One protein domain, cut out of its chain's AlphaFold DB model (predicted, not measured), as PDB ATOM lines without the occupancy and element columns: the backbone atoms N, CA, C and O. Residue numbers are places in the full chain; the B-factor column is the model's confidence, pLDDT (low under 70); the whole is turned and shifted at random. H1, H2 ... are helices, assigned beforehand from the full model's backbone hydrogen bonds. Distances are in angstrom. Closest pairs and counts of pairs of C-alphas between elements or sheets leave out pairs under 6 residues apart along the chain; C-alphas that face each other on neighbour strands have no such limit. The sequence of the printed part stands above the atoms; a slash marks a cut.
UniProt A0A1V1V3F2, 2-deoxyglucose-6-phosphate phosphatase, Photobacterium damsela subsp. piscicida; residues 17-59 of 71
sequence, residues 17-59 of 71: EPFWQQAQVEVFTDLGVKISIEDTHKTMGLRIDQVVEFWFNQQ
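AT A GLANCE: This is residues 17 to 59 of the 71 residues of the protein "2-deoxyglucose-6-phosphate phosphatase" of Photobacterium damsela subsp. piscicida (UniProt A0A1V1V3F2). Three helices make a small rounded C: the long H1 is one side, H3 is the other, and the short H2 crosses between them, about perpendicular to both. Their centres form a triangle, with H2 packed on residues 21 to 25 of H1 and residues 31 to 36 folding back from the end of H1 to reach H2. The printed part has 43 residues with three named helices, in the order H1, H2, H3, and no named strand; the class is all helix. It is compact, with a radius of gyration of the C-alphas of 9.2 A and spans of 22 by 17 by 14 A.

HOW THE PARTS SIT: H1, residues 17 to 30, touches H2, residues 37 to 43, with residues 21 to 25 of H1 alone. Their closest C-alphas, those of Gln 21 and Thr 40, are 5.7 A apart. The lines of H1 and H2 are about perpendicular, at 79 degrees. H3, residues 48 to 58, is close to H2 but not clearly touching; their closest C-alphas, those of Thr 43 and Val 51, are 5.8 A apart. The lines of H2 and H3 are only just about perpendicular, at 72 degrees. H1 and H3 are near each other, with 8 pairs of C-alphas within 10 A. Every O i to N i+4 pair is within hydrogen-bond range in H1, against 6 of 7 in H3 and 0 of 3 in H2, where 4 of 4 O i to N i+3 pairs are within range.

IN THESE COORDINATES: H1 is 20.0 A long from C-alpha 17 at (-30.462, 26.640, 106.935) to C-alpha 30 at (-18.602, 39.216, 117.068). H3 is 15.8 A long and ends with C-alpha 58 at (-13.407, 39.757, 102.091). H2 is 11.0 A long.

THE WHOLE: The two C-alphas farthest apart, those of Pro 18 and Asn 57, are 23.7 A apart. The printed part has no cut. The link from H1 to H2 is short, with 6 residues, and that from H2 to H3 is tight, with 4. The mean pLDDT of the printed part is 96.3, and no printed residue is under 70.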
ATOM      1  N   GLU A  17     -30.947  25.400 107.549       95.62
ATOM      2  CA  GLU A  17     -30.462  26.640 106.935       95.62
ATOM      3  C   GLU A  17     -30.743  27.885 107.791       95.62
ATOM      4  O   GLU A  17     -29.791  28.611 108.072       95.62
ATOM      5  N   PRO A  18     -31.952  28.122 108.341       96.38
ATOM      6  CA  PRO A  18     -32.191  29.301 109.181       96.38
ATOM      7  C   PRO A  18     -31.252  29.385 110.396       96.38
ATOM      8  O   PRO A  18     -30.823  30.471 110.787       96.38
ATOM      9  N   PHE A  19     -30.886  28.234 110.967       97.00
ATOM     10  CA  PHE A  19     -29.963  28.157 112.099       97.00
ATOM     11  C   PHE A  19     -28.519  28.421 111.670       97.00
ATOM     12  O   PHE A  19     -27.800  29.143 112.360       97.00
ATOM     13  N   TRP A  20     -28.103  27.896 110.514       96.75
ATOM     14  CA  TRP A  20     -26.793  28.198 109.935       96.75
ATOM     15  C   TRP A  20     -26.639  29.681 109.600       96.75
ATOM     16  O   TRP A  20     -25.576  30.254 109.833       96.75
ATOM     17  N   GLN A  21     -27.684  30.322 109.081       97.44
ATOM     18  CA  GLN A  21     -27.679  31.755 108.780       97.44
ATOM     19  C   GLN A  21     -27.560  32.595 110.056       97.44
ATOM     20  O   GLN A  21     -26.727  33.500 110.125       97.44
ATOM     21  N   GLN A  22     -28.343  32.265 111.087       97.94
ATOM     22  CA  GLN A  22     -28.266  32.934 112.386       97.94
ATOM     23  C   GLN A  22     -26.868  32.792 113.004       97.94
ATOM     24  O   GLN A  22     -26.262  33.796 113.374       97.94
ATOM     25  N   ALA A  23     -26.329  31.570 113.052       97.50
ATOM     26  CA  ALA A  23     -25.010  31.304 113.618       97.50
ATOM     27  C   ALA A  23     -23.894  32.053 112.871       97.50
ATOM     28  O   ALA A  23     -22.995  32.605 113.502       97.50
ATOM     29  N   GLN A  24     -23.964  32.115 111.535       97.50
ATOM     30  CA  GLN A  24     -23.023  32.903 110.735       97.50
ATOM     31  C   GLN A  24     -23.080  34.384 111.114       97.50
ATOM     32  O   GLN A  24     -22.037  34.980 111.372       97.50
ATOM     33  N   VAL A  25     -24.275  34.980 111.176       98.06
ATOM     34  CA  VAL A  25     -24.411  36.401 111.517       98.06
ATOM     35  C   VAL A  25     -23.892  36.685 112.922       98.06
ATOM     36  O   VAL A  25     -23.124  37.629 113.083       98.06
ATOM     37  N   GLU A  26     -24.252  35.875 113.915       98.25
ATOM     38  CA  GLU A  26     -23.799  36.051 115.301       98.25
ATOM     39  C   GLU A  26     -22.268  35.978 115.411       98.25
ATOM     40  O   GLU A  26     -21.629  36.941 115.833       98.25
ATOM     41  N   VAL A  27     -21.660  34.883 114.942       97.00
ATOM     42  CA  VAL A  27     -20.215  34.646 115.093       97.00
ATOM     43  C   VAL A  27     -19.382  35.650 114.296       97.00
ATOM     44  O   VAL A  27     -18.394  36.180 114.803       97.00
ATOM     45  N   PHE A  28     -19.752  35.932 113.046       97.19
ATOM     46  CA  PHE A  28     -18.979  36.859 112.221       97.19
ATOM     47  C   PHE A  28     -19.137  38.310 112.690       97.19
ATOM     48  O   PHE A  28     -18.161  39.063 112.648       97.19
ATOM     49  N   THR A  29     -20.309  38.697 113.207       97.12
ATOM     50  CA  THR A  29     -20.496  40.029 113.809       97.12
ATOM     51  C   THR A  29     -19.610  40.212 115.039       97.12
ATOM     52  O   THR A  29     -18.972  41.259 115.168       97.12
ATOM     53  N   ASP A  30     -19.489  39.192 115.895       96.75
ATOM     54  CA  ASP A  30     -18.602  39.216 117.068       96.75
ATOM     55  C   ASP A  30     -17.118  39.370 116.689       96.75
ATOM     56  O   ASP A  30     -16.336  39.970 117.427       96.75
ATOM     57  N   LEU A  31     -16.734  38.891 115.502       96.31
ATOM     58  CA  LEU A  31     -15.394  39.061 114.924       96.31
ATOM     59  C   LEU A  31     -15.213  40.400 114.183       96.31
ATOM     60  O   LEU A  31     -14.132  40.689 113.671       96.31
ATOM     61  N   GLY A  32     -16.246  41.246 114.137       96.50
ATOM     62  CA  GLY A  32     -16.215  42.564 113.502       96.50
ATOM     63  C   GLY A  32     -16.519  42.565 112.001       96.50
ATOM     64  O   GLY A  32     -16.367  43.603 111.351       96.50
ATOM     65  N   VAL A  33     -16.965  41.440 111.441       97.31
ATOM     66  CA  VAL A  33     -17.406  41.344 110.044       97.31
ATOM     67  C   VAL A  33     -18.794  41.958 109.911       97.31
ATOM     68  O   VAL A  33     -19.712  41.661 110.673       97.31
ATOM     69  N   LYS A  34     -18.980  42.801 108.895       97.19
ATOM     70  CA  LYS A  34     -20.299  43.328 108.536       97.19
ATOM     71  C   LYS A  34     -20.992  42.329 107.621       97.19
ATOM     72  O   LYS A  34     -20.654  42.255 106.440       97.19
ATOM     73  N   ILE A  35     -21.942  41.584 108.174       96.88
ATOM     74  CA  ILE A  35     -22.712  40.557 107.472       96.88
ATOM     75  C   ILE A  35     -24.202  40.701 107.802       96.88
ATOM     76  O   ILE A  35     -24.573  41.012 108.933       96.88
ATOM     77  N   SER A  36     -25.061  40.498 106.807       96.88
ATOM     78  CA  SER A  36     -26.513  40.386 106.984       96.88
ATOM     79  C   SER A  36     -26.983  38.943 106.782       96.88
ATOM     80  O   SER A  36     -26.251  38.118 106.246       96.88
ATOM     81  N   ILE A  37     -28.228  38.626 107.155       96.25
ATOM     82  CA  ILE A  37     -28.810  37.306 106.852       96.25
ATOM     83  C   ILE A  37     -28.805  37.040 105.339       96.25
ATOM     84  O   ILE A  37     -28.421  35.957 104.919       96.25
ATOM     85  N   GLU A  38     -29.138  38.024 104.502       97.12
ATOM     86  CA  GLU A  38     -29.136  37.862 103.039       97.12
ATOM     87  C   GLU A  38     -27.745  37.497 102.495       97.12
ATOM     88  O   GLU A  38     -27.610  36.667 101.596       97.12
ATOM     89  N   ASP A  39     -26.689  38.052 103.090       96.94
ATOM     90  CA  ASP A  39     -25.317  37.748 102.697       96.94
ATOM     91  C   ASP A  39     -24.932  36.280 102.920       96.94
ATOM     92  O   ASP A  39     -24.132  35.743 102.151       96.94
ATOM     93  N   THR A  40     -25.519  35.610 103.915       96.31
ATOM     94  CA  THR A  40     -25.227  34.197 104.220       96.31
ATOM     95  C   THR A  40     -25.675  33.236 103.111       96.31
ATOM     96  O   THR A  40     -25.148  32.131 102.996       96.31
ATOM     97  N   HIS A  41     -26.572  33.663 102.214       95.62
ATOM     98  CA  HIS A  41     -26.968  32.865 101.049       95.62
ATOM     99  C   HIS A  41     -25.814  32.658 100.055       95.62
ATOM    100  O   HIS A  41     -25.833  31.696  99.289       95.62
ATOM    101  N   LYS A  42     -24.788  33.525 100.069       95.56
ATOM    102  CA  LYS A  42     -23.594  33.399  99.208       95.56
ATOM    103  C   LYS A  42     -22.751  32.168  99.546       95.56
ATOM    104  O   LYS A  42     -21.975  31.720  98.706       95.56
ATOM    105  N   THR A  43     -22.889  31.651 100.764       95.38
ATOM    106  CA  THR A  43     -22.093  30.551 101.317       95.38
ATOM    107  C   THR A  43     -22.919  29.292 101.598       95.38
ATOM    108  O   THR A  43     -22.386  28.321 102.129       95.38
ATOM    109  N   MET A  44     -24.199  29.278 101.212       93.69
ATOM    110  CA  MET A  44     -25.098  28.134 101.385       93.69
ATOM    111  C   MET A  44     -24.573  26.890 100.650       93.69
ATOM    112  O   MET A  44     -24.151  26.972  99.494       93.69
ATOM    113  N   GLY A  45     -24.587  25.740 101.327       92.75
ATOM    114  CA  GLY A  45     -24.070  24.468 100.806       92.75
ATOM    115  C   GLY A  45     -22.538  24.351 100.746       92.75
ATOM    116  O   GLY A  45     -22.023  23.307 100.343       92.75
ATOM    117  N   LEU A  46     -21.786  25.386 101.142       95.38
ATOM    118  CA  LEU A  46     -20.339  25.269 101.318       95.38
ATOM    119  C   LEU A  46     -20.010  24.569 102.635       95.38
ATOM    120  O   LEU A  46     -20.730  24.676 103.628       95.38
ATOM    121  N   ARG A  47     -18.856  23.897 102.673       94.94
ATOM    122  CA  ARG A  47     -18.322  23.384 103.935       94.94
ATOM    123  C   ARG A  47     -17.912  24.557 104.829       94.94
ATOM    124  O   ARG A  47     -17.430  25.577 104.341       94.94
ATOM    125  N   ILE A  48     -18.077  24.402 106.141       94.69
ATOM    126  CA  ILE A  48     -17.894  25.497 107.106       94.69
ATOM    127  C   ILE A  48     -16.510  26.166 107.042       94.69
ATOM    128  O   ILE A  48     -16.405  27.376 107.215       94.69
ATOM    129  N   ASP A  49     -15.450  25.419 106.737       95.06
ATOM    130  CA  ASP A  49     -14.101  25.973 106.568       95.06
ATOM    131  C   ASP A  49     -14.006  26.929 105.368       95.06
ATOM    132  O   ASP A  49     -13.405  27.997 105.470       95.06
ATOM    133  N   GLN A  50     -14.674  26.599 104.262       95.88
ATOM    134  CA  GLN A  50     -14.777  27.448 103.076       95.88
ATOM    135  C   GLN A  50     -15.612  28.700 103.354       95.88
ATOM    136  O   GLN A  50     -15.315  29.758 102.810       95.88
ATOM    137  N   VAL A  51     -16.639  28.601 104.206       96.69
ATOM    138  CA  VAL A  51     -17.425  29.765 104.650       96.69
ATOM    139  C   VAL A  51     -16.536  30.741 105.418       96.69
ATOM    140  O   VAL A  51     -16.528  31.937 105.124       96.69
ATOM    141  N   VAL A  52     -15.754  30.233 106.373       96.19
ATOM    142  CA  VAL A  52     -14.816  31.049 107.153       96.19
ATOM    143  C   VAL A  52     -13.760  31.682 106.245       96.19
ATOM    144  O   VAL A  52     -13.528  32.883 106.339       96.19
ATOM    145  N   GLU A  53     -13.164  30.916 105.330       95.75
ATOM    146  CA  GLU A  53     -12.185  31.431 104.365       95.75
ATOM    147  C   GLU A  53     -12.788  32.504 103.439       95.75
ATOM    148  O   GLU A  53     -12.181  33.553 103.215       95.75
ATOM    149  N   PHE A  54     -14.009  32.287 102.941       96.50
ATOM    150  CA  PHE A  54     -14.721  33.233 102.082       96.50
ATOM    151  C   PHE A  54     -14.939  34.587 102.764       96.50
ATOM    152  O   PHE A  54     -14.715  35.636 102.150       96.50
ATOM    153  N   TRP A  55     -15.362  34.578 104.030       96.44
ATOM    154  CA  TRP A  55     -15.574  35.807 104.790       96.44
ATOM    155  C   TRP A  55     -14.260  36.461 105.206       96.44
ATOM    156  O   TRP A  55     -14.136  37.680 105.088       96.44
ATOM    157  N   PHE A  56     -13.255  35.671 105.593       95.94
ATOM    158  CA  PHE A  56     -11.938  36.186 105.970       95.94
ATOM    159  C   PHE A  56     -11.247  36.896 104.803       95.94
ATOM    160  O   PHE A  56     -10.691  37.978 104.975       95.94
ATOM    161  N   ASN A  57     -11.343  36.344 103.590       95.25
ATOM    162  CA  ASN A  57     -10.768  36.950 102.389       95.25
ATOM    163  C   ASN A  57     -11.430  38.283 101.998       95.25
ATOM    164  O   ASN A  57     -10.797  39.114 101.347       95.25
ATOM    165  N   GLN A  58     -12.692  38.506 102.375       95.19
ATOM    166  CA  GLN A  58     -13.407  39.757 102.091       95.19
ATOM    167  C   GLN A  58     -13.225  40.804 103.186       95.19
ATOM    168  O   GLN A  58     -13.074  41.990 102.894       95.19
ATOM    169  N   GLN A  59     -13.289  40.374 104.442       96.31
ATOM    170  CA  GLN A  59     -13.205  41.232 105.617       96.31
ATOM    171  C   GLN A  59     -12.306  40.547 106.653       96.31
ATOM    172  O   GLN A  59     -12.825  39.888 107.547       96.31
TER     173      GLN A  59